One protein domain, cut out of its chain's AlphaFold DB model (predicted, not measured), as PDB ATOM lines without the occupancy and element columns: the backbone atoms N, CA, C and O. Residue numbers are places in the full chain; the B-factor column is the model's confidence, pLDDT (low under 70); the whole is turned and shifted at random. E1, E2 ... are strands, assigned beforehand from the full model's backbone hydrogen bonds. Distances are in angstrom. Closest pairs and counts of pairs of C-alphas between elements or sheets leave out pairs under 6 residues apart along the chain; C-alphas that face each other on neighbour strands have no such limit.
ATOM      1  N   ILE A  21     -55.216  11.055  33.870       87.69
ATOM      2  CA  ILE A  21     -54.267  10.964  34.974       87.69
ATOM      3  C   ILE A  21     -53.271  12.112  34.838       87.69
ATOM      4  O   ILE A  21     -52.440  12.127  33.927       87.69
ATOM      5  N   TYR A  22     -53.332  13.069  35.758       90.25
ATOM      6  CA  TYR A  22     -52.395  14.188  35.798       90.25
ATOM      7  C   TYR A  22     -51.157  13.810  36.612       90.25
ATOM      8  O   TYR A  22     -51.230  13.634  37.824       90.25
ATOM      9  N   LEU A  23     -50.012  13.698  35.938       89.94
ATOM     10  CA  LEU A  23     -48.713  13.447  36.574       89.94
ATOM     11  C   LEU A  23     -48.010  14.742  37.004       89.94
ATOM     12  O   LEU A  23     -47.015  14.686  37.721       89.94
ATOM     13  N   GLY A  24     -48.506  15.897  36.553       89.69
ATOM     14  CA  GLY A  24     -47.914  17.201  36.835       89.69
ATOM     15  C   GLY A  24     -46.559  17.399  36.153       89.69
ATOM     16  O   GLY A  24     -46.291  16.854  35.078       89.69
ATOM     17  N   VAL A  25     -45.710  18.218  36.775       91.69
ATOM     18  CA  VAL A  25     -44.351  18.479  36.291       91.69
ATOM     19  C   VAL A  25     -43.453  17.295  36.630       91.69
ATOM     20  O   VAL A  25     -43.349  16.890  37.784       91.69
ATOM     21  N   LEU A  26     -42.759  16.762  35.626       93.19
ATOM     22  CA  LEU A  26     -41.785  15.691  35.820       93.19
ATOM     23  C   LEU A  26     -40.492  16.245  36.433       93.19
ATOM     24  O   LEU A  26     -39.538  16.541  35.713       93.19
ATOM     25  N   THR A  27     -40.451  16.394  37.752       92.56
ATOM     26  CA  THR A  27     -39.243  16.771  38.509       92.56
ATOM     27  C   THR A  27     -38.417  15.544  38.904       92.56
ATOM     28  O   THR A  27     -37.186  15.580  38.906       92.56
ATOM     29  N   ASP A  28     -39.082  14.417  39.153       94.06
ATOM     30  CA  ASP A  28     -38.440  13.186  39.600       94.06
ATOM     31  C   ASP A  28     -37.983  12.282  38.450       94.06
ATOM     32  O   ASP A  28     -38.620  12.146  37.406       94.06
ATOM     33  N   LYS A  29     -36.883  11.552  38.678       95.38
ATOM     34  CA  LYS A  29     -36.412  10.503  37.751       95.38
ATOM     35  C   LYS A  29     -37.355   9.301  37.696       95.38
ATOM     36  O   LYS A  29     -37.278   8.522  36.746       95.38
ATOM     37  N   LYS A  30     -38.181   9.103  38.724       96.19
ATOM     38  CA  LYS A  30     -39.119   7.987  38.855       96.19
ATOM     39  C   LYS A  30     -40.457   8.527  39.331       96.19
ATOM     40  O   LYS A  30     -40.530   9.077  40.419       96.19
ATOM     41  N   VAL A  31     -41.497   8.308  38.542       94.81
ATOM     42  CA  VAL A  31     -42.866   8.721  38.849       94.81
ATOM     43  C   VAL A  31     -43.750   7.480  38.872       94.81
ATOM     44  O   VAL A  31     -43.606   6.570  38.049       94.81
ATOM     45  N   ASN A  32     -44.656   7.410  39.838       93.50
ATOM     46  CA  ASN A  32     -45.640   6.342  39.937       93.50
ATOM     47  C   ASN A  32     -47.030   6.924  39.678       93.50
ATOM     48  O   ASN A  32     -47.526   7.699  40.485       93.50
ATOM     49  N   ALA A  33     -47.641   6.538  38.562       91.38
ATOM     50  CA  ALA A  33     -48.997   6.936  38.197       91.38
ATOM     51  C   ALA A  33     -50.074   6.055  38.860       91.38
ATOM     52  O   ALA A  33     -51.261   6.283  38.665       91.38
ATOM     53  N   GLY A  34     -49.672   5.036  39.628       90.38
ATOM     54  CA  GLY A  34     -50.589   4.163  40.350       90.38
ATOM     55  C   GLY A  34     -51.243   3.106  39.462       90.38
ATOM     56  O   GLY A  34     -50.622   2.559  38.544       90.38
ATOM     57  N   VAL A  35     -52.484   2.760  39.796       88.69
ATOM     58  CA  VAL A  35     -53.299   1.804  39.040       88.69
ATOM     59  C   VAL A  35     -54.194   2.591  38.090       88.69
ATOM     60  O   VAL A  35     -54.851   3.537  38.512       88.69
ATOM     61  N   LEU A  36     -54.193   2.205  36.815       89.62
ATOM     62  CA  LEU A  36     -55.061   2.793  35.798       89.62
ATOM     63  C   LEU A  36     -56.529   2.563  36.153       89.62
ATOM     64  O   LEU A  36     -56.892   1.514  36.693       89.62
ATOM     65  N   SER A  37     -57.366   3.545  35.841       80.38
ATOM     66  CA  SER A  37     -58.780   3.494  36.179       80.38
ATOM     67  C   SER A  37     -59.471   2.508  35.246       80.38
ATOM     68  O   SER A  37     -59.548   2.717  34.038       80.38
ATOM     69  N   GLN A  38     -59.965   1.402  35.793       82.44
ATOM     70  CA  GLN A  38     -60.718   0.408  35.037       82.44
ATOM     71  C   GLN A  38     -61.958   0.019  35.823       82.44
ATOM     72  O   GLN A  38     -61.848  -0.541  36.916       82.44
ATOM     73  N   ASP A  39     -63.129   0.254  35.237       78.38
ATOM     74  CA  ASP A  39     -64.352  -0.370  35.726       78.38
ATOM     75  C   ASP A  39     -64.249  -1.895  35.606       78.38
ATOM     76  O   ASP A  39     -63.474  -2.445  34.806       78.38
ATOM     77  N   GLN A  40     -65.077  -2.599  36.379       70.25
ATOM     78  CA  GLN A  40     -65.178  -4.051  36.286       70.25
ATOM     79  C   GLN A  40     -65.440  -4.463  34.829       70.25
ATOM     80  O   GLN A  40     -66.387  -4.012  34.191       70.25
ATOM     81  N   ASN A  41     -64.581  -5.337  34.306       74.25
ATOM     82  CA  ASN A  41     -64.634  -5.874  32.943       74.25
ATOM     83  C   ASN A  41     -64.266  -4.916  31.792       74.25
ATOM     84  O   ASN A  41     -64.455  -5.275  30.625       74.25
ATOM     85  N   GLN A  42     -63.693  -3.740  32.070       86.31
ATOM     86  CA  GLN A  42     -63.291  -2.803  31.021       86.31
ATOM     87  C   GLN A  42     -61.796  -2.858  30.683       86.31
ATOM     88  O   GLN A  42     -60.918  -3.044  31.529       86.31
ATOM     89  N   ALA A  43     -61.508  -2.689  29.391       89.19
ATOM     90  CA  ALA A  43     -60.147  -2.521  28.905       89.19
ATOM     91  C   ALA A  43     -59.666  -1.084  29.160       89.19
ATOM     92  O   ALA A  43     -60.450  -0.151  29.015       89.19
ATOM     93  N   VAL A  44     -58.380  -0.911  29.470       89.69
ATOM     94  CA  VAL A  44     -57.755   0.409  29.681       89.69
ATOM     95  C   VAL A  44     -57.987   1.342  28.488       89.69
ATOM     96  O   VAL A  44     -57.676   0.976  27.345       89.69
ATOM     97  N   ARG A  45     -58.454   2.562  28.777       89.81
ATOM     98  CA  ARG A  45     -58.553   3.697  27.846       89.81
ATOM     99  C   ARG A  45     -58.221   5.007  28.566       89.81
ATOM    100  O   ARG A  45     -59.040   5.912  28.593       89.81
ATOM    101  N   ASP A  46     -57.035   5.099  29.151       90.62
ATOM    102  CA  ASP A  46     -56.642   6.260  29.957       90.62
ATOM    103  C   ASP A  46     -55.696   7.188  29.198       90.62
ATOM    104  O   ASP A  46     -55.001   6.779  28.265       90.62
ATOM    105  N   VAL A  47     -55.634   8.443  29.626       91.25
ATOM    106  CA  VAL A  47     -54.664   9.424  29.135       91.25
ATOM    107  C   VAL A  47     -53.828   9.911  30.308       91.25
ATOM    108  O   VAL A  47     -54.364  10.434  31.277       91.25
ATOM    109  N   MET A  48     -52.505   9.774  30.225       92.19
ATOM    110  CA  MET A  48     -51.598  10.430  31.170       92.19
ATOM    111  C   MET A  48     -51.177  11.787  30.619       92.19
ATOM    112  O   MET A  48     -50.708  11.865  29.485       92.19
ATOM    113  N   VAL A  49     -51.291  12.834  31.427       92.94
ATOM    114  CA  VAL A  49     -50.840  14.192  31.101       92.94
ATOM    115  C   VAL A  49     -49.631  14.512  31.969       92.94
ATOM    116  O   VAL A  49     -49.679  14.328  33.186       92.94
ATOM    117  N   PHE A  50     -48.553  15.000  31.365       94.31
ATOM    118  CA  PHE A  50     -47.387  15.468  32.108       94.31
ATOM    119  C   PHE A  50     -46.770  16.704  31.467       94.31
ATOM    120  O   PHE A  50     -46.881  16.918  30.259       94.31
ATOM    121  N   SER A  51     -46.063  17.475  32.285       94.31
ATOM    122  CA  SER A  51     -45.351  18.669  31.853       94.31
ATOM    123  C   SER A  51     -43.848  18.544  32.086       94.31
ATOM    124  O   SER A  51     -43.386  17.871  33.010       94.31
ATOM    125  N   ARG A  52     -43.075  19.203  31.225       93.25
ATOM    126  CA  ARG A  52     -41.618  19.283  31.275       93.25
ATOM    127  C   ARG A  52     -41.180  20.726  31.475       93.25
ATOM    128  O   ARG A  52     -41.683  21.612  30.792       93.25
ATOM    129  N   THR A  53     -40.196  20.937  32.339       94.19
ATOM    130  CA  THR A  53     -39.539  22.234  32.561       94.19
ATOM    131  C   THR A  53     -38.029  22.111  32.355       94.19
ATOM    132  O   THR A  53     -37.520  21.035  32.026       94.19
ATOM    133  N   ALA A  54     -37.291  23.207  32.551       92.50
ATOM    134  CA  ALA A  54     -35.825  23.203  32.553       92.50
ATOM    135  C   ALA A  54     -35.220  22.256  33.615       92.50
ATOM    136  O   ALA A  54     -34.103  21.773  33.446       92.50
ATOM    137  N   GLU A  55     -35.969  21.962  34.681       93.88
ATOM    138  CA  GLU A  55     -35.540  21.096  35.786       93.88
ATOM    139  C   GLU A  55     -35.811  19.610  35.528       93.88
ATOM    140  O   GLU A  55     -35.300  18.750  36.248       93.88
ATOM    141  N   THR A  56     -36.594  19.275  34.495       94.69
ATOM    142  CA  THR A  56     -36.947  17.881  34.233       94.69
ATOM    143  C   THR A  56     -35.705  17.037  33.931       94.69
ATOM    144  O   THR A  56     -34.914  17.373  33.039       94.69
ATOM    145  N   PRO A  57     -35.528  15.881  34.601       95.12
ATOM    146  CA  PRO A  57     -34.397  15.008  34.344       95.12
ATOM    147  C   PRO A  57     -34.323  14.550  32.885       95.12
ATOM    148  O   PRO A  57     -35.322  14.207  32.257       95.12
ATOM    149  N   LYS A  58     -33.097  14.391  32.365       93.94
ATOM    150  CA  LYS A  58     -32.850  13.869  31.003       93.94
ATOM    151  C   LYS A  58     -33.501  12.506  30.740       93.94
ATOM    152  O   LYS A  58     -33.698  12.137  29.584       93.94
ATOM    153  N   LYS A  59     -33.769  11.726  31.789       94.50
ATOM    154  CA  LYS A  59     -34.466  10.441  31.727       94.50
ATOM    155  C   LYS A  59     -35.444  10.340  32.890       94.50
ATOM    156  O   LYS A  59     -35.019  10.489  34.034       94.50
ATOM    157  N   VAL A  60     -36.696  10.032  32.581       95.62
ATOM    158  CA  VAL A  60     -37.770   9.840  33.561       95.62
ATOM    159  C   VAL A  60     -38.418   8.482  33.330       95.62
ATOM    160  O   VAL A  60     -38.726   8.117  32.197       95.62
ATOM    161  N   GLU A  61     -38.608   7.712  34.394       95.25
ATOM    162  CA  GLU A  61     -39.316   6.436  34.371       95.25
ATOM    163  C   GLU A  61     -40.696   6.612  34.998       95.25
ATOM    164  O   GLU A  61     -40.805   6.908  36.183       95.25
ATOM    165  N   VAL A  62     -41.751   6.397  34.216       93.94
ATOM    166  CA  VAL A  62     -43.126   6.395  34.713       93.94
ATOM    167  C   VAL A  62     -43.587   4.958  34.858       93.94
ATOM    168  O   VAL A  62     -43.547   4.172  33.908       93.94
ATOM    169  N   THR A  63     -44.002   4.601  36.066       94.75
ATOM    170  CA  THR A  63     -44.549   3.286  36.387       94.75
ATOM    171  C   THR A  63     -46.042   3.378  36.629       94.75
ATOM    172  O   THR A  63     -46.508   4.326  37.246       94.75
ATOM    173  N   PHE A  64     -46.780   2.392  36.142       93.69
ATOM    174  CA  PHE A  64     -48.210   2.251  36.391       93.69
ATOM    175  C   PHE A  64     -48.593   0.777  36.337       93.69
ATOM    176  O   PHE A  64     -47.817  -0.059  35.862       93.69
ATOM    177  N   SER A  65     -49.782   0.444  36.819       94.50
ATOM    178  CA  SER A  65     -50.309  -0.916  36.757       94.50
ATOM    179  C   SER A  65     -51.709  -0.937  36.167       94.50
ATOM    180  O   SER A  65     -52.446   0.030  36.299       94.50
ATOM    181  N   PHE A  66     -52.075  -2.032  35.514       93.25
ATOM    182  CA  PHE A  66     -53.417  -2.219  34.969       93.25
ATOM    183  C   PHE A  66     -53.852  -3.673  35.096       93.25
ATOM    184  O   PHE A  66     -53.023  -4.586  35.154       93.25
ATOM    185  N   ASN A  67     -55.155  -3.880  35.133       93.12
ATOM    186  CA  ASN A  67     -55.780  -5.179  35.245       93.12
ATOM    187  C   ASN A  67     -56.024  -5.792  33.862       93.12
ATOM    188  O   ASN A  67     -56.446  -5.129  32.908       93.12
ATOM    189  N   TYR A  68     -55.772  -7.091  33.761       93.12
ATOM    190  CA  TYR A  68     -56.071  -7.904  32.594       93.12
ATOM    191  C   TYR A  68     -56.614  -9.262  33.035       93.12
ATOM    192  O   TYR A  68     -56.351  -9.732  34.138       93.12
ATOM    193  N   VAL A  69     -57.396  -9.883  32.165       92.56
ATOM    194  CA  VAL A  69     -57.978 -11.201  32.402       92.56
ATOM    195  C   VAL A  69     -57.101 -12.243  31.732       92.56
ATOM    196  O   VAL A  69     -56.909 -12.209  30.517       92.56
ATOM    197  N   ASP A  70     -56.590 -13.177  32.520       91.88
ATOM    198  CA  ASP A  70     -55.748 -14.267  32.044       91.88
ATOM    199  C   ASP A  70     -56.459 -15.609  32.193       91.88
ATOM    200  O   ASP A  70     -57.343 -15.768  33.038       91.88
ATOM    201  N   LYS A 124     -55.749 -10.468  36.802       91.19
ATOM    202  CA  LYS A 124     -54.355 -10.218  37.169       91.19
ATOM    203  C   LYS A 124     -54.005  -8.756  36.978       91.19
ATOM    204  O   LYS A 124     -54.476  -8.105  36.048       91.19
ATOM    205  N   THR A 125     -53.104  -8.256  37.812       92.75
ATOM    206  CA  THR A 125     -52.559  -6.904  37.690       92.75
ATOM    207  C   THR A 125     -51.158  -6.965  37.097       92.75
ATOM    208  O   THR A 125     -50.288  -7.688  37.583       92.75
ATOM    209  N   LYS A 126     -50.909  -6.179  36.050       93.25
ATOM    210  CA  LYS A 126     -49.600  -6.058  35.411       93.25
ATOM    211  C   LYS A 126     -49.006  -4.685  35.660       93.25
ATOM    212  O   LYS A 126     -49.605  -3.675  35.301       93.25
ATOM    213  N   LYS A 127     -47.783  -4.662  36.187       95.06
ATOM    214  CA  LYS A 127     -46.975  -3.447  36.325       95.06
ATOM    215  C   LYS A 127     -46.179  -3.179  35.049       95.06
ATOM    216  O   LYS A 127     -45.520  -4.070  34.506       95.06
ATOM    217  N   VAL A 128     -46.209  -1.940  34.580       93.00
ATOM    218  CA  VAL A 128     -45.480  -1.471  33.402       93.00
ATOM    219  C   VAL A 128     -44.641  -0.252  33.755       93.00
ATOM    220  O   VAL A 128     -45.052   0.607  34.526       93.00
ATOM    221  N   THR A 129     -43.453  -0.186  33.159       92.94
ATOM    222  CA  THR A 129     -42.558   0.968  33.222       92.94
ATOM    223  C   THR A 129     -42.364   1.509  31.816       92.94
ATOM    224  O   THR A 129     -41.958   0.761  30.922       92.94
ATOM    225  N   VAL A 130     -42.617   2.801  31.637       91.00
ATOM    226  CA  VAL A 130     -42.325   3.567  30.425       91.00
ATOM    227  C   VAL A 130     -41.172   4.510  30.723       91.00
ATOM    228  O   VAL A 130     -41.154   5.156  31.767       91.00
ATOM    229  N   LYS A 131     -40.196   4.589  29.819       92.62
ATOM    230  CA  LYS A 131     -39.055   5.498  29.971       92.62
ATOM    231  C   LYS A 131     -39.154   6.639  28.971       92.62
ATOM    232  O   LYS A 131     -39.190   6.384  27.770       92.62
ATOM    233  N   PHE A 132     -39.134   7.872  29.454       92.00
ATOM    234  CA  PHE A 132     -39.015   9.079  28.646       92.00
ATOM    235  C   PHE A 132     -37.558   9.532  28.631       92.00
ATOM    236  O   PHE A 132     -36.929   9.667  29.680       92.00
ATOM    237  N   ASN A 133     -36.997   9.726  27.440       92.38
ATOM    238  CA  ASN A 133     -35.616  10.157  27.248       92.38
ATOM    239  C   ASN A 133     -35.575  11.519  26.550       92.38
ATOM    240  O   ASN A 133     -35.768  11.609  25.336       92.38
ATOM    241  N   PHE A 134     -35.272  12.549  27.334       91.00
ATOM    242  CA  PHE A 134     -35.182  13.952  26.938       91.00
ATOM    243  C   PHE A 134     -33.743  14.406  26.648       91.00
ATOM    244  O   PHE A 134     -33.511  15.590  26.435       91.00
ATOM    245  N   LYS A 135     -32.756  13.495  26.622       89.88
ATOM    246  CA  LYS A 135     -31.335  13.850  26.427       89.88
ATOM    247  C   LYS A 135     -31.080  14.704  25.173       89.88
ATOM    248  O   LYS A 135     -30.187  15.540  25.209       89.88
ATOM    249  N   ASN A 136     -31.839  14.470  24.102       87.50
ATOM    250  CA  ASN A 136     -31.688  15.148  22.809       87.50
ATOM    251  C   ASN A 136     -32.862  16.092  22.505       87.50
ATOM    252  O   ASN A 136     -33.144  16.377  21.340       87.50
ATOM    253  N   ALA A 137     -33.599  16.492  23.534       87.12
ATOM    254  CA  ALA A 137     -34.702  17.418  23.383       87.12
ATOM    255  C   ALA A 137     -34.220  18.874  23.510       87.12
ATOM    256  O   ALA A 137     -33.104  19.109  23.979       87.12
ATOM    257  N   ILE A 138     -35.040  19.844  23.085       88.38
ATOM    258  CA  ILE A 138     -34.675  21.270  23.149       88.38
ATOM    259  C   ILE A 138     -34.451  21.664  24.614       88.38
ATOM    260  O   ILE A 138     -35.286  21.306  25.441       88.38
ATOM    261  N   PRO A 139     -33.375  22.380  24.968       88.12
ATOM    262  CA  PRO A 139     -33.248  22.957  26.302       88.12
ATOM    263  C   PRO A 139     -34.335  24.019  26.535       88.12
ATOM    264  O   PRO A 139     -34.541  24.891  25.697       88.12
ATOM    265  N   LEU A 140     -35.036  23.951  27.667       90.06
ATOM    266  CA  LEU A 140     -36.057  24.941  28.027       90.06
ATOM    267  C   LEU A 140     -35.439  26.080  28.832       90.06
ATOM    268  O   LEU A 140     -34.587  25.843  29.688       90.06
ATOM    269  N   ASN A 141     -35.912  27.299  28.585       91.00
ATOM    270  CA  ASN A 141     -35.600  28.440  29.436       91.00
ATOM    271  C   ASN A 141     -36.315  28.307  30.788       91.00
ATOM    272  O   ASN A 141     -37.319  27.599  30.920       91.00
ATOM    273  N   VAL A 142     -35.810  29.018  31.796       88.62
ATOM    274  CA  VAL A 142     -36.471  29.118  33.104       88.62
ATOM    275  C   VAL A 142     -37.878  29.693  32.905       88.62
ATOM    276  O   VAL A 142     -38.049  30.704  32.229       88.62
ATOM    277  N   GLY A 143     -38.891  29.018  33.453       86.88
ATOM    278  CA  GLY A 143     -40.304  29.389  33.309       86.88
ATOM    279  C   GLY A 143     -41.005  28.841  32.059       86.88
ATOM    280  O   GLY A 143     -42.228  28.904  31.986       86.88
ATOM    281  N   SER A 144     -40.284  28.256  31.096       90.38
ATOM    282  CA  SER A 144     -40.911  27.570  29.960       90.38
ATOM    283  C   SER A 144     -41.416  26.179  30.355       90.38
ATOM    284  O   SER A 144     -40.714  25.414  31.024       90.38
ATOM    285  N   VAL A 145     -42.620  25.839  29.891       92.06
ATOM    286  CA  VAL A 145     -43.285  24.558  30.154       92.06
ATOM    287  C   VAL A 145     -43.707  23.930  28.829       92.06
ATOM    288  O   VAL A 145     -44.292  24.605  27.989       92.06
ATOM    289  N   GLU A 146     -43.424  22.639  28.655       92.06
ATOM    290  CA  GLU A 146     -43.994  21.831  27.570       92.06
ATOM    291  C   GLU A 146     -44.949  20.785  28.142       92.06
ATOM    292  O   GLU A 146     -44.611  20.135  29.132       92.06
ATOM    293  N   THR A 147     -46.104  20.575  27.513       92.00
ATOM    294  CA  THR A 147     -47.122  19.618  27.970       92.00
ATOM    295  C   THR A 147     -47.327  18.502  26.954       92.00
ATOM    296  O   THR A 147     -47.460  18.728  25.747       92.00
ATOM    297  N   PHE A 148     -47.385  17.273  27.459       91.31
ATOM    298  CA  PHE A 148     -47.504  16.055  26.670       91.31
ATOM    299  C   PHE A 148     -48.636  15.173  27.188       91.31
ATOM    300  O   PHE A 148     -48.916  15.126  28.388       91.31
ATOM    301  N   THR A 149     -49.233  14.411  26.276       90.69
ATOM    302  CA  THR A 149     -50.215  13.372  26.581       90.69
ATOM    303  C   THR A 149     -49.760  12.009  26.111       90.69
ATOM    304  O   THR A 149     -49.197  11.858  25.030       90.69
ATOM    305  N   VAL A 150     -50.036  10.993  26.922       90.25
ATOM    306  CA  VAL A 150     -49.815   9.588  26.594       90.25
ATOM    307  C   VAL A 150     -51.143   8.864  26.659       90.25
ATOM    308  O   VAL A 150     -51.638   8.570  27.746       90.25
ATOM    309  N   SER A 151     -51.689   8.541  25.496       90.00
ATOM    310  CA  SER A 151     -52.867   7.696  25.367       90.00
ATOM    311  C   SER A 151     -52.483   6.237  25.593       90.00
ATOM    312  O   SER A 151     -51.585   5.697  24.932       90.00
ATOM    313  N   LEU A 152     -53.169   5.604  26.540       91.25
ATOM    314  CA  LEU A 152     -53.013   4.219  26.955       91.25
ATOM    315  C   LEU A 152     -54.241   3.425  26.517       91.25
ATOM    316  O   LEU A 152     -55.322   3.578  27.079       91.25
ATOM    317  N   THR A 153     -54.067   2.530  25.545       91.31
ATOM    318  CA  THR A 153     -55.181   1.744  24.995       91.31
ATOM    319  C   THR A 153     -54.894   0.254  25.064       91.31
ATOM    320  O   THR A 153     -54.007  -0.259  24.379       91.31
ATOM    321  N   GLN A 154     -55.681  -0.478  25.842       92.00
ATOM    322  CA  GLN A 154     -55.693  -1.937  25.837       92.00
ATOM    323  C   GLN A 154     -56.733  -2.428  24.820       92.00
ATOM    324  O   GLN A 154     -57.878  -1.981  24.818       92.00
ATOM    325  N   LYS A 155     -56.358  -3.365  23.938       90.12
ATOM    326  CA  LYS A 155     -57.261  -3.834  22.867       90.12
ATOM    327  C   LYS A 155     -58.501  -4.537  23.430       90.12
ATOM    328  O   LYS A 155     -59.606  -4.331  22.934       90.12
ATOM    329  N   LYS A 156     -58.300  -5.412  24.417       91.06
ATOM    330  CA  LYS A 156     -59.341  -6.148  25.150       91.06
ATOM    331  C   LYS A 156     -58.836  -6.409  26.562       91.06
ATOM    332  O   LYS A 156     -57.639  -6.589  26.745       91.06
ATOM    333  N   MET A 157     -59.722  -6.570  27.537       90.06
ATOM    334  CA  MET A 157     -59.288  -6.882  28.904       90.06
ATOM    335  C   MET A 157     -58.476  -8.187  28.992       90.06
ATOM    336  O   MET A 157     -57.606  -8.319  29.839       90.06
ATOM    337  N   LYS A 158     -58.686  -9.129  28.059       90.12
ATOM    338  CA  LYS A 158     -57.921 -10.384  27.957       90.12
ATOM    339  C   LYS A 158     -56.482 -10.233  27.433       90.12
ATOM    340  O   LYS A 158     -55.822 -11.234  27.180       90.12
ATOM    341  N   THR A 159     -56.010  -9.013  27.174       89.44
ATOM    342  CA  THR A 159     -54.640  -8.780  26.694       89.44
ATOM    343  C   THR A 159     -53.796  -8.147  27.781       89.44
ATOM    344  O   THR A 159     -54.132  -7.083  28.286       89.44
ATOM    345  N   ASP A 160     -52.641  -8.730  28.058       90.50
ATOM    346  CA  ASP A 160     -51.661  -8.231  29.022       90.50
ATOM    347  C   ASP A 160     -50.792  -7.081  28.458       90.50
ATOM    348  O   ASP A 160     -49.678  -6.823  28.924       90.50
ATOM    349  N   SER A 161     -51.264  -6.390  27.421       89.75
ATOM    350  CA  SER A 161     -50.524  -5.337  26.730       89.75
ATOM    351  C   SER A 161     -51.374  -4.091  26.519       89.75
ATOM    352  O   SER A 161     -52.576  -4.156  26.265       89.75
ATOM    353  N   VAL A 162     -50.705  -2.944  26.614       89.31
ATOM    354  CA  VAL A 162     -51.269  -1.611  26.399       89.31
ATOM    355  C   VAL A 162     -50.509  -0.968  25.242       89.31
ATOM    356  O   VAL A 162     -49.277  -1.042  25.167       89.31
ATOM    357  N   LYS A 163     -51.243  -0.376  24.300       89.31
ATOM    358  CA  LYS A 163     -50.700   0.491  23.258       89.31
ATOM    359  C   LYS A 163     -50.500   1.881  23.847       89.31
ATOM    360  O   LYS A 163     -51.284   2.336  24.667       89.31
ATOM    361  N   PHE A 164     -49.440   2.528  23.395       86.94
ATOM    362  CA  PHE A 164     -48.983   3.814  23.888       86.94
ATOM    363  C   PHE A 164     -48.823   4.748  22.703       86.94
ATOM    364  O   PHE A 164     -48.033   4.450  21.793       86.94
ATOM    365  N   GLU A 165     -49.529   5.861  22.738       86.44
ATOM    366  CA  GLU A 165     -49.421   6.928  21.753       86.44
ATOM    367  C   GLU A 165     -49.117   8.216  22.501       86.44
ATOM    368  O   GLU A 165     -49.829   8.578  23.427       86.44
ATOM    369  N   LEU A 166     -47.997   8.842  22.158       85.25
ATOM    370  CA  LEU A 166     -47.529  10.062  22.797       85.25
ATOM    371  C   LEU A 166     -47.779  11.219  21.832       85.25
ATOM    372  O   LEU A 166     -47.363  11.142  20.674       85.25
ATOM    373  N   THR A 167     -48.398  12.276  22.335       84.81
ATOM    374  CA  THR A 167     -48.716  13.499  21.601       84.81
ATOM    375  C   THR A 167     -48.178  14.696  22.379       84.81
ATOM    376  O   THR A 167     -48.273  14.751  23.604       84.81
ATOM    377  N   SER A 168     -47.574  15.652  21.681       84.12
ATOM    378  CA  SER A 168     -47.257  16.967  22.241       84.12
ATOM    379  C   SER A 168     -48.473  17.874  22.100       84.12
ATOM    380  O   SER A 168     -48.997  17.985  20.991       84.12
ATOM    381  N   ILE A 169     -48.904  18.509  23.189       82.12
ATOM    382  CA  ILE A 169     -49.978  19.511  23.150       82.12
ATOM    383  C   ILE A 169     -49.341  20.878  22.925       82.12
ATOM    384  O   ILE A 169     -49.419  21.423  21.831       82.12
ATOM    385  N   ASP A 170     -48.612  21.349  23.933       81.06
ATOM    386  CA  ASP A 170     -47.931  22.636  23.927       81.06
ATOM    387  C   ASP A 170     -46.437  22.361  23.998       81.06
ATOM    388  O   ASP A 170     -45.903  21.991  25.042       81.06
ATOM    389  N   SER A 171     -45.771  22.442  22.851       79.88
ATOM    390  CA  SER A 171     -44.356  22.111  22.717       79.88
ATOM    391  C   SER A 171     -43.676  23.142  21.842       79.88
ATOM    392  O   SER A 171     -44.132  23.425  20.736       79.88
ATOM    393  N   ILE A 172     -42.560  23.677  22.331       75.44
ATOM    394  CA  ILE A 172     -41.732  24.621  21.578       75.44
ATOM    395  C   ILE A 172     -40.934  23.844  20.517       75.44
ATOM    396  O   ILE A 172     -40.608  24.374  19.456       75.44
ATOM    397  N   GLY A 173     -40.648  22.561  20.776       71.12
ATOM    398  CA  GLY A 173     -39.964  21.683  19.833       71.12
ATOM    399  C   GLY A 173     -40.875  20.849  18.941       71.12
ATOM    400  O   GLY A 173     -41.842  20.238  19.398       71.12
ATOM    401  N   LEU A 174     -40.484  20.722  17.670       76.31
ATOM    402  CA  LEU A 174     -40.975  19.668  16.786       76.31
ATOM    403  C   LEU A 174     -40.211  18.378  17.092       76.31
ATOM    404  O   LEU A 174     -39.078  18.181  16.650       76.31
ATOM    405  N   TYR A 175     -40.824  17.488  17.868       78.44
ATOM    406  CA  TYR A 175     -40.203  16.220  18.235       78.44
ATOM    407  C   TYR A 175     -40.568  15.094  17.263       78.44
ATOM    408  O   TYR A 175     -41.733  14.761  17.057       78.44
ATOM    409  N   LYS A 176     -39.554  14.405  16.738       74.56
ATOM    410  CA  LYS A 176     -39.684  13.042  16.229       74.56
ATOM    411  C   LYS A 176     -39.658  12.077  17.411       74.56
ATOM    412  O   LYS A 176     -38.609  11.799  17.999       74.56
ATOM    413  N   LEU A 177     -40.828  11.550  17.744       74.06
ATOM    414  CA  LEU A 177     -40.989  10.544  18.785       74.06
ATOM    415  C   LEU A 177     -40.634   9.170  18.221       74.06
ATOM    416  O   LEU A 177     -41.330   8.633  17.361       74.06
ATOM    417  N   SER A 178     -39.537   8.586  18.701       76.81
ATOM    418  CA  SER A 178     -39.173   7.211  18.353       76.81
ATOM    419  C   SER A 178     -39.453   6.283  19.527       76.81
ATOM    420  O   SER A 178     -38.894   6.469  20.614       76.81
ATOM    421  N   LYS A 179     -40.282   5.266  19.288       77.56
ATOM    422  CA  LYS A 179     -40.542   4.182  20.233       77.56
ATOM    423  C   LYS A 179     -39.542   3.051  20.009       77.56
ATOM    424  O   LYS A 179     -39.491   2.481  18.923       77.56
ATOM    425  N   LEU A 180     -38.797   2.693  21.050       74.44
ATOM    426  CA  LEU A 180     -37.952   1.500  21.078       74.44
ATOM    427  C   LEU A 180     -38.383   0.631  22.268       74.44
ATOM    428  O   LEU A 180     -38.021   0.889  23.419       74.44
ATOM    429  N   GLY A 181     -39.238  -0.359  22.007       76.12
ATOM    430  CA  GLY A 181     -39.850  -1.179  23.055       76.12
ATOM    431  C   GLY A 181     -40.693  -0.341  24.030       76.12
ATOM    432  O   GLY A 181     -41.722   0.214  23.644       76.12
ATOM    433  N   LYS A 182     -40.252  -0.256  25.294       73.75
ATOM    434  CA  LYS A 182     -40.893   0.522  26.380       73.75
ATOM    435  C   LYS A 182     -40.287   1.924  26.588       73.75
ATOM    436  O   LYS A 182     -40.602   2.593  27.569       73.75
ATOM    437  N   THR A 183     -39.394   2.358  25.697       81.44
ATOM    438  CA  THR A 183     -38.721   3.662  25.787       81.44
ATOM    439  C   THR A 183     -39.204   4.597  24.684       81.44
ATOM    440  O   THR A 183     -39.193   4.229  23.507       81.44
ATOM    441  N   TYR A 184     -39.560   5.818  25.067       80.38
ATOM    442  CA  TYR A 184     -39.869   6.937  24.188       80.38
ATOM    443  C   TYR A 184     -38.696   7.906  24.188       80.38
ATOM    444  O   TYR A 184     -38.326   8.459  25.224       80.38
ATOM    445  N   SER A 185     -38.083   8.082  23.021       81.06
ATOM    446  CA  SER A 185     -37.010   9.061  22.841       81.06
ATOM    447  C   SER A 185     -37.521  10.260  22.063       81.06
ATOM    448  O   SER A 185     -38.113  10.100  20.994       81.06
ATOM    449  N   PHE A 186     -37.245  11.442  22.606       81.56
ATOM    450  CA  PHE A 186     -37.545  12.724  21.993       81.56
ATOM    451  C   PHE A 186     -36.314  13.151  21.201       81.56
ATOM    452  O   PHE A 186     -35.233  13.335  21.767       81.56
ATOM    453  N   LYS A 187     -36.458  13.237  19.880       75.69
ATOM    454  CA  LYS A 187     -35.431  13.771  18.985       75.69
ATOM    455  C   LYS A 187     -35.999  14.983  18.278       75.69
ATOM    456  O   LYS A 187     -37.143  14.935  17.848       75.69
ATOM    457  N   LEU A 188     -35.214  16.039  18.150       69.94
ATOM    458  CA  LEU A 188     -35.566  17.170  17.300       69.94
ATOM    459  C   LEU A 188     -35.720  16.718  15.846       69.94
ATOM    460  O   LEU A 188     -34.930  15.894  15.375       69.94
ATOM    461  N   LYS A 189     -36.794  17.177  15.203       69.38
ATOM    462  CA  LYS A 189     -37.043  16.977  13.778       69.38
ATOM    463  C   LYS A 189     -36.247  17.979  12.953       69.38
ATOM    464  O   LYS A 189     -36.139  19.137  13.404       69.38
TER     465      LYS A 189
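Overview. This is residues 21 to 70 and 124 to 189 of the 189 residues of an uncharacterized protein of Deltaproteobacteria bacterium (UniProt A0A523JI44). An elongated sandwich of two twisted sheets, with the strands running roughly along its length: the five-strand sheet E2 E4 E5 E9 E8 curls over the four-strand sheet E1 E3 E6 E7. The 116 printed residues hold nine named strands, E1 to E9 in chain order, and no named helix, class all strand. Both sheets are mixed, with strands in the orders just given. The whole is compact, with a radius of gyration of the C-alphas of 14.6 A and spans of 46 by 23 by 20 A.

Along the chain. E1, residues 21 to 25, begins at C-alpha 21 (-54.267, 10.964, 34.974). E2 is residues 30 to 35 and E3 residues 45 to 52, 23.3 A long. E4, residues 59 to 70, is 32.6 A long and bends by 55 degrees at residue 67. E5, residues 124 to 136, is the longest at 36.9 A. E6 is residues 146 to 153, E7 163 to 170, E8 175 to 180. E9, residues 183 to 188, ends at C-alpha 188 (-35.566, 17.170, 17.300).

Arrangement. E1 and E3 are parallel, with N 23 and O 49 2.8 A apart. E3 and E6 are antiparallel, with N 48 and O 150 at 2.9 A. E6 and E7 form a hairpin, with N 151 and O 165 at 2.8 A. In the other sheet E2 and E4 are parallel, with N 33 and O 63 at 2.8 A. E4 and E5 are antiparallel, with N 62 and O 130 at 2.8 A. E5 and E9 are parallel, with N 184 and O 131 at 2.8 A. E8 and E9 form a hairpin, with N 180 and O 183 at 2.9 A. These pairs are within hydrogen-bond range. The sheets' facing parts are 9.8 A centre to centre.

Size, cuts and confidence. The two C-alphas farthest apart, those of Asp 70 and Val 142, are 47.5 A apart. Residues 71 to 123 are not printed, and C-alphas 70 and 124 are 6.7 A apart across the cut. Of the links that are printed whole, none is long. Residues 188 to 189 have pLDDT under 70.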